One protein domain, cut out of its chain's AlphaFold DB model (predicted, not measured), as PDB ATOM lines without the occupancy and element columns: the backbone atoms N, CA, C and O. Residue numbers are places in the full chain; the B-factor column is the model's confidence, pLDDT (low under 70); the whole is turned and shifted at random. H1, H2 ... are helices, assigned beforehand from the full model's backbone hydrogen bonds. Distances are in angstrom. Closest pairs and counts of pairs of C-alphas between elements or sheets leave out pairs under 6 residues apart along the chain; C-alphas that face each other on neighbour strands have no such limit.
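Overview. This is residues 913 to 975 of the 1064 residues of an uncharacterized protein of Phycisphaerae bacterium (UniProt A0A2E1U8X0). With little regular structure, the domain is a chain of long loops strung along one axis, with four short helices spaced among them: H3 near the middle, H2 to one side of it, and H1 and H4 toward the two ends. The printed part has 63 residues, 23 of them in named helices, H1 to H4 in chain order, with no named strand; the class is all helix. It is compact, with a radius of gyration of the C-alphas of 11.9 A, yet only just elongated, spanning 38 by 19 by 15 A.

Along the chain. H3, the longest helix, is residues 949 to 955, 9.9 A. H2 is residues 931 to 934. H1 is residues 913 to 918, from C-alpha 913 at (8.614, 24.310, -1.869). H4 is residues 968 to 973, ending at C-alpha 973 at (-6.928, 47.084, -20.372).

Arrangement. H3 is apart from H2, H4 and H1. H2 is apart from H1 and H4, and H1 is apart from H4. Every O i to N i+4 pair is within hydrogen-bond range in H1, H3 and H4; H2 is too short for such a pair, and its one O i to N i+3 pair is within range.

Size, cuts and confidence. The C-alphas farthest apart, of Ala 918 and Gly 975, are 39.2 A apart. The printed part has no cut. The three links are long, with 12, 14 and 12 residues. Mean pLDDT of the printed part is 79.7; residues 936 to 939 are under 70.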
ATOM      1  N   GLU A 913       9.219  24.764  -3.131       74.25
ATOM      2  CA  GLU A 913       8.614  24.310  -1.869       74.25
ATOM      3  C   GLU A 913       9.511  24.588  -0.647       74.25
ATOM      4  O   GLU A 913       8.995  24.950   0.415       74.25
ATOM      5  N   CYS A 914      10.838  24.481  -0.787       73.00
ATOM      6  CA  CYS A 914      11.787  24.855   0.266       73.00
ATOM      7  C   CYS A 914      11.734  26.360   0.541       73.00
ATOM      8  O   CYS A 914      11.756  26.790   1.696       73.00
ATOM      9  N   GLU A 915      11.610  27.168  -0.509       78.81
ATOM     10  CA  GLU A 915      11.531  28.621  -0.388       78.81
ATOM     11  C   GLU A 915      10.234  29.065   0.289       78.81
ATOM     12  O   GLU A 915      10.267  29.884   1.208       78.81
ATOM     13  N   ILE A 916       9.104  28.452  -0.069       81.06
ATOM     14  CA  ILE A 916       7.804  28.703   0.571       81.06
ATOM     15  C   ILE A 916       7.800  28.212   2.029       81.06
ATOM     16  O   ILE A 916       7.218  28.855   2.910       81.06
ATOM     17  N   ALA A 917       8.449  27.081   2.326       76.31
ATOM     18  CA  ALA A 917       8.589  26.588   3.694       76.31
ATOM     19  C   ALA A 917       9.457  27.520   4.560       76.31
ATOM     20  O   ALA A 917       9.127  27.754   5.732       76.31
ATOM     21  N   ALA A 918      10.531  28.073   3.989       78.56
ATOM     22  CA  ALA A 918      11.429  29.017   4.648       78.56
ATOM     23  C   ALA A 918      10.789  30.406   4.831       78.56
ATOM     24  O   ALA A 918      10.909  31.008   5.907       78.56
ATOM     25  N   ASP A 919      10.069  30.895   3.821       79.94
ATOM     26  CA  ASP A 919       9.316  32.144   3.857       79.94
ATOM     27  C   ASP A 919       7.933  31.991   3.190       79.94
ATOM     28  O   ASP A 919       7.771  32.233   1.994       79.94
ATOM     29  N   PRO A 920       6.881  31.708   3.986       83.19
ATOM     30  CA  PRO A 920       5.513  31.593   3.479       83.19
ATOM     31  C   PRO A 920       4.941  32.884   2.880       83.19
ATOM     32  O   PRO A 920       3.784  32.896   2.470       83.19
ATOM     33  N   SER A 921       5.673  34.004   2.925       80.38
ATOM     34  CA  SER A 921       5.271  35.241   2.251       80.38
ATOM     35  C   SER A 921       5.669  35.302   0.778       80.38
ATOM     36  O   SER A 921       5.231  36.238   0.117       80.38
ATOM     37  N   LEU A 922       6.443  34.323   0.293       83.31
ATOM     38  CA  LEU A 922       6.810  34.147  -1.115       83.31
ATOM     39  C   LEU A 922       5.750  33.390  -1.944       83.31
ATOM     40  O   LEU A 922       5.938  33.229  -3.144       83.31
ATOM     41  N   ASP A 923       4.671  32.919  -1.309       85.19
ATOM     42  CA  ASP A 923       3.465  32.347  -1.935       85.19
ATOM     43  C   ASP A 923       2.237  32.982  -1.262       85.19
ATOM     44  O   ASP A 923       1.618  32.446  -0.328       85.19
ATOM     45  N   CYS A 924       1.929  34.217  -1.652       83.50
ATOM     46  CA  CYS A 924       0.898  34.999  -0.976       83.50
ATOM     47  C   CYS A 924      -0.530  34.506  -1.257       83.50
ATOM     48  O   CYS A 924      -1.429  34.762  -0.439       83.50
ATOM     49  N   ASP A 925      -0.758  33.772  -2.350       78.25
ATOM     50  CA  ASP A 925      -2.059  33.197  -2.704       78.25
ATOM     51  C   ASP A 925      -2.234  31.722  -2.272       78.25
ATOM     52  O   ASP A 925      -3.357  31.202  -2.290       78.25
ATOM     53  N   ASN A 926      -1.190  31.114  -1.696       81.25
ATOM     54  CA  ASN A 926      -1.120  29.722  -1.232       81.25
ATOM     55  C   ASN A 926      -1.396  28.715  -2.358       81.25
ATOM     56  O   ASN A 926      -2.070  27.693  -2.146       81.25
ATOM     57  N   SER A 927      -0.948  29.042  -3.564       79.38
ATOM     58  CA  SER A 927      -1.056  28.197  -4.750       79.38
ATOM     59  C   SER A 927      -0.074  27.023  -4.719       79.38
ATOM     60  O   SER A 927      -0.337  26.003  -5.367       79.38
ATOM     61  N   GLY A 928       0.986  27.115  -3.908       75.31
ATOM     62  CA  GLY A 928       2.109  26.182  -3.892       75.31
ATOM     63  C   GLY A 928       3.149  26.472  -4.975       75.31
ATOM     64  O   GLY A 928       4.020  25.633  -5.189       75.31
ATOM     65  N   THR A 929       3.044  27.614  -5.659       79.50
ATOM     66  CA  THR A 929       4.053  28.167  -6.569       79.50
ATOM     67  C   THR A 929       4.589  29.473  -5.992       79.50
ATOM     68  O   THR A 929       3.876  30.172  -5.277       79.50
ATOM     69  N   LEU A 930       5.857  29.798  -6.258       80.06
ATOM     70  CA  LEU A 930       6.416  31.080  -5.835       80.06
ATOM     71  C   LEU A 930       5.773  32.230  -6.615       80.06
ATOM     72  O   LEU A 930       5.639  32.166  -7.841       80.06
ATOM     73  N   ASP A 931       5.513  33.343  -5.932       82.12
ATOM     74  CA  ASP A 931       5.001  34.574  -6.539       82.12
ATOM     75  C   ASP A 931       5.907  35.047  -7.693       82.12
ATOM     76  O   ASP A 931       5.432  35.531  -8.722       82.12
ATOM     77  N   ALA A 932       7.228  34.861  -7.544       77.25
ATOM     78  CA  ALA A 932       8.248  35.168  -8.551       77.25
ATOM     79  C   ALA A 932       8.072  34.376  -9.861       77.25
ATOM     80  O   ALA A 932       8.515  34.813 -10.925       77.25
ATOM     81  N   CYS A 933       7.387  33.242  -9.797       77.38
ATOM     82  CA  CYS A 933       7.093  32.401 -10.942       77.38
ATOM     83  C   CYS A 933       5.717  32.682 -11.523       77.38
ATOM     84  O   CYS A 933       5.536  32.634 -12.744       77.38
ATOM     85  N   ASP A 934       4.763  33.058 -10.676       75.94
ATOM     86  CA  ASP A 934       3.450  33.498 -11.124       75.94
ATOM     87  C   ASP A 934       3.529  34.794 -11.943       75.94
ATOM     88  O   ASP A 934       2.858  34.907 -12.973       75.94
ATOM     89  N   VAL A 935       4.434  35.722 -11.608       72.81
ATOM     90  CA  VAL A 935       4.639  36.963 -12.388       72.81
ATOM     91  C   VAL A 935       5.186  36.733 -13.808       72.81
ATOM     92  O   VAL A 935       5.044  37.598 -14.674       72.81
ATOM     93  N   LEU A 936       5.772  35.563 -14.104       64.62
ATOM     94  CA  LEU A 936       6.231  35.211 -15.459       64.62
ATOM     95  C   LEU A 936       5.070  34.834 -16.392       64.62
ATOM     96  O   LEU A 936       5.233  34.799 -17.617       64.62
ATOM     97  N   ASN A 937       3.885  34.571 -15.835       64.62
ATOM     98  CA  ASN A 937       2.675  34.325 -16.597       64.62
ATOM     99  C   ASN A 937       1.897  35.644 -16.786       64.62
ATOM    100  O   ASN A 937       1.326  36.157 -15.825       64.62
ATOM    101  N   PRO A 938       1.736  36.158 -18.024       60.31
ATOM    102  CA  PRO A 938       1.047  37.433 -18.290       60.31
ATOM    103  C   PRO A 938      -0.427  37.488 -17.853       60.31
ATOM    104  O   PRO A 938      -1.080  38.516 -18.011       60.31
ATOM    105  N   LYS A 939      -0.989  36.353 -17.420       66.25
ATOM    106  CA  LYS A 939      -2.352  36.231 -16.890       66.25
ATOM    107  C   LYS A 939      -2.437  36.297 -15.366       66.25
ATOM    108  O   LYS A 939      -3.558  36.370 -14.879       66.25
ATOM    109  N   SER A 940      -1.310  36.164 -14.677       73.31
ATOM    110  CA  SER A 940      -1.230  36.153 -13.217       73.31
ATOM    111  C   SER A 940      -0.615  37.441 -12.665       73.31
ATOM    112  O   SER A 940      -0.872  37.732 -11.513       73.31
ATOM    113  N   ASP A 941       0.137  38.216 -13.457       80.44
ATOM    114  CA  ASP A 941       0.507  39.618 -13.173       80.44
ATOM    115  C   ASP A 941       0.112  40.469 -14.380       80.44
ATOM    116  O   ASP A 941       0.885  40.724 -15.314       80.44
ATOM    117  N   CYS A 942      -1.161  40.840 -14.421       82.56
ATOM    118  CA  CYS A 942      -1.685  41.571 -15.546       82.56
ATOM    119  C   CYS A 942      -1.055  42.967 -15.595       82.56
ATOM    120  O   CYS A 942      -0.549  43.339 -16.650       82.56
ATOM    121  N   ASN A 943      -1.014  43.744 -14.516       77.19
ATOM    122  CA  ASN A 943      -0.515  45.126 -14.537       77.19
ATOM    123  C   ASN A 943       1.024  45.246 -14.589       77.19
ATOM    124  O   ASN A 943       1.536  46.357 -14.756       77.19
ATOM    125  N   SER A 944       1.737  44.117 -14.563       79.81
ATOM    126  CA  SER A 944       3.196  44.004 -14.666       79.81
ATOM    127  C   SER A 944       3.920  44.780 -13.568       79.81
ATOM    128  O   SER A 944       4.974  45.383 -13.809       79.81
ATOM    129  N   ASN A 945       3.325  44.828 -12.376       79.69
ATOM    130  CA  ASN A 945       3.891  45.536 -11.234       79.69
ATOM    131  C   ASN A 945       4.809  44.645 -10.375       79.69
ATOM    132  O   ASN A 945       5.419  45.150  -9.426       79.69
ATOM    133  N   GLY A 946       4.957  43.366 -10.745       78.25
ATOM    134  CA  GLY A 946       5.787  42.385 -10.055       78.25
ATOM    135  C   GLY A 946       5.113  41.754  -8.838       78.25
ATOM    136  O   GLY A 946       5.815  41.207  -7.990       78.25
ATOM    137  N   ILE A 947       3.787  41.860  -8.721       83.69
ATOM    138  CA  ILE A 947       2.965  41.220  -7.691       83.69
ATOM    139  C   ILE A 947       1.832  40.470  -8.409       83.69
ATOM    140  O   ILE A 947       1.128  41.092  -9.202       83.69
ATOM    141  N   PRO A 948       1.597  39.175  -8.129       85.31
ATOM    142  CA  PRO A 948       0.470  38.462  -8.722       85.31
ATOM    143  C   PRO A 948      -0.886  39.124  -8.410       85.31
ATOM    144  O   PRO A 948      -1.105  39.599  -7.298       85.31
ATOM    145  N   ASP A 949      -1.829  39.103  -9.352       84.38
ATOM    146  CA  ASP A 949      -3.138  39.775  -9.324       84.38
ATOM    147  C   ASP A 949      -3.928  39.512  -8.028       84.38
ATOM    148  O   ASP A 949      -4.439  40.433  -7.386       84.38
ATOM    149  N   LEU A 950      -3.975  38.249  -7.591       83.62
ATOM    150  CA  LEU A 950      -4.609  37.825  -6.334       83.62
ATOM    151  C   LEU A 950      -3.968  38.494  -5.110       83.62
ATOM    152  O   LEU A 950      -4.639  38.924  -4.162       83.62
ATOM    153  N   CYS A 951      -2.645  38.590  -5.125       84.44
ATOM    154  CA  CYS A 951      -1.864  39.201  -4.068       84.44
ATOM    155  C   CYS A 951      -1.950  40.722  -4.098       84.44
ATOM    156  O   CYS A 951      -2.013  41.359  -3.045       84.44
ATOM    157  N   ASP A 952      -2.044  41.305  -5.283       85.44
ATOM    158  CA  ASP A 952      -2.214  42.732  -5.502       85.44
ATOM    159  C   ASP A 952      -3.572  43.227  -4.958       85.44
ATOM    160  O   ASP A 952      -3.653  44.199  -4.194       85.44
ATOM    161  N   VAL A 953      -4.644  42.472  -5.225       84.31
ATOM    162  CA  VAL A 953      -5.986  42.737  -4.681       84.31
ATOM    163  C   VAL A 953      -6.047  42.490  -3.168       84.31
ATOM    164  O   VAL A 953      -6.589  43.309  -2.417       84.31
ATOM    165  N   SER A 954      -5.475  41.387  -2.672       81.88
ATOM    166  CA  SER A 954      -5.546  41.038  -1.241       81.88
ATOM    167  C   SER A 954      -4.722  41.970  -0.342       81.88
ATOM    168  O   SER A 954      -5.116  42.251   0.799       81.88
ATOM    169  N   SER A 955      -3.608  42.495  -0.856       77.00
ATOM    170  CA  SER A 955      -2.767  43.493  -0.189       77.00
ATOM    171  C   SER A 955      -3.320  44.923  -0.306       77.00
ATOM    172  O   SER A 955      -2.924  45.803   0.468       77.00
ATOM    173  N   GLY A 956      -4.296  45.138  -1.197       76.19
ATOM    174  CA  GLY A 956      -4.979  46.411  -1.424       76.19
ATOM    175  C   GLY A 956      -4.147  47.425  -2.209       76.19
ATOM    176  O   GLY A 956      -4.374  48.631  -2.056       76.19
ATOM    177  N   PHE A 957      -3.163  46.955  -2.979       81.00
ATOM    178  CA  PHE A 957      -2.411  47.776  -3.929       81.00
ATOM    179  C   PHE A 957      -3.252  48.055  -5.184       81.00
ATOM    180  O   PHE A 957      -3.288  49.205  -5.629       81.00
ATOM    181  N   SER A 958      -4.035  47.067  -5.622       85.94
ATOM    182  CA  SER A 958      -5.036  47.180  -6.684       85.94
ATOM    183  C   SER A 958      -6.473  47.115  -6.155       85.94
ATOM    184  O   SER A 958      -6.761  46.527  -5.112       85.94
ATOM    185  N   SER A 959      -7.394  47.771  -6.870       85.06
ATOM    186  CA  SER A 959      -8.834  47.721  -6.577       85.06
ATOM    187  C   SER A 959      -9.494  46.582  -7.355       85.06
ATOM    188  O   SER A 959      -9.148  46.357  -8.509       85.06
ATOM    189  N   ASP A 960     -10.423  45.878  -6.711       85.62
ATOM    190  CA  ASP A 960     -11.292  44.860  -7.315       85.62
ATOM    191  C   ASP A 960     -12.714  45.126  -6.821       85.62
ATOM    192  O   ASP A 960     -13.093  44.789  -5.690       85.62
ATOM    193  N   CYS A 961     -13.485  45.843  -7.629       83.69
ATOM    194  CA  CYS A 961     -14.808  46.285  -7.217       83.69
ATOM    195  C   CYS A 961     -15.874  45.186  -7.374       83.69
ATOM    196  O   CYS A 961     -16.893  45.213  -6.667       83.69
ATOM    197  N   ASP A 962     -15.670  44.234  -8.293       77.88
ATOM    198  CA  ASP A 962     -16.630  43.178  -8.619       77.88
ATOM    199  C   ASP A 962     -16.337  41.848  -7.902       77.88
ATOM    200  O   ASP A 962     -17.209  40.969  -7.857       77.88
ATOM    201  N   GLY A 963     -15.191  41.761  -7.222       81.88
ATOM    202  CA  GLY A 963     -14.795  40.662  -6.345       81.88
ATOM    203  C   GLY A 963     -14.465  39.399  -7.127       81.88
ATOM    204  O   GLY A 963     -14.828  38.303  -6.680       81.88
ATOM    205  N   ASN A 964     -13.920  39.560  -8.332       82.00
ATOM    206  CA  ASN A 964     -13.580  38.457  -9.225       82.00
ATOM    207  C   ASN A 964     -12.097  38.056  -9.146       82.00
ATOM    208  O   ASN A 964     -11.690  37.167  -9.897       82.00
ATOM    209  N   ASP A 965     -11.353  38.671  -8.221       82.06
ATOM    210  CA  ASP A 965      -9.936  38.455  -7.954       82.06
ATOM    211  C   ASP A 965      -9.000  38.887  -9.111       82.06
ATOM    212  O   ASP A 965      -7.860  38.435  -9.193       82.06
ATOM    213  N   ILE A 966      -9.468  39.778  -9.999       85.00
ATOM    214  CA  ILE A 966      -8.689  40.415 -11.075       85.00
ATOM    215  C   ILE A 966      -8.728  41.943 -10.877       85.00
ATOM    216  O   ILE A 966      -9.824  42.512 -10.878       85.00
ATOM    217  N   PRO A 967      -7.578  42.640 -10.791       88.38
ATOM    218  CA  PRO A 967      -7.520  44.099 -10.692       88.38
ATOM    219  C   PRO A 967      -8.379  44.838 -11.733       88.38
ATOM    220  O   PRO A 967      -8.322  44.538 -12.930       88.38
ATOM    221  N   ASP A 968      -9.120  45.860 -11.296       86.25
ATOM    222  CA  ASP A 968     -10.012  46.678 -12.132       86.25
ATOM    223  C   ASP A 968      -9.284  47.236 -13.377       86.25
ATOM    224  O   ASP A 968      -9.796  47.175 -14.498       86.25
ATOM    225  N   GLU A 969      -8.046  47.712 -13.214       84.69
ATOM    226  CA  GLU A 969      -7.218  48.262 -14.297       84.69
ATOM    227  C   GLU A 969      -6.868  47.236 -15.385       84.69
ATOM    228  O   GLU A 969      -6.751  47.572 -16.569       84.69
ATOM    229  N   CYS A 970      -6.775  45.961 -15.019       84.94
ATOM    230  CA  CYS A 970      -6.542  44.887 -15.972       84.94
ATOM    231  C   CYS A 970      -7.798  44.533 -16.745       84.94
ATOM    232  O   CYS A 970      -7.739  44.303 -17.955       84.94
ATOM    233  N   GLN A 971      -8.951  44.588 -16.081       84.31
ATOM    234  CA  GLN A 971     -10.235  44.416 -16.745       84.31
ATOM    235  C   GLN A 971     -10.505  45.545 -17.759       84.31
ATOM    236  O   GLN A 971     -11.080  45.298 -18.825       84.31
ATOM    237  N   LEU A 972     -10.064  46.774 -17.466       81.75
ATOM    238  CA  LEU A 972     -10.129  47.911 -18.393       81.75
ATOM    239  C   LEU A 972      -9.164  47.757 -19.573       81.75
ATOM    240  O   LEU A 972      -9.544  48.000 -20.722       81.75
ATOM    241  N   ARG A 973      -7.933  47.298 -19.323       79.19
ATOM    242  CA  ARG A 973      -6.928  47.084 -20.372       79.19
ATOM    243  C   ARG A 973      -7.309  45.973 -21.351       79.19
ATOM    244  O   ARG A 973      -7.139  46.142 -22.561       79.19
ATOM    245  N   ASP A 974      -7.843  44.865 -20.847       77.75
ATOM    246  CA  ASP A 974      -8.248  43.718 -21.666       77.75
ATOM    247  C   ASP A 974      -9.627  43.926 -22.325       77.75
ATOM    248  O   ASP A 974     -10.067  43.125 -23.158       77.75
ATOM    249  N   GLY A 975     -10.303  45.032 -21.990       74.25
ATOM    250  CA  GLY A 975     -11.605  45.423 -22.527       74.25
ATOM    251  C   GLY A 975     -12.755  44.533 -22.053       74.25
ATOM    252  O   GLY A 975     -13.804  44.487 -22.705       74.25
TER     253      GLY A 975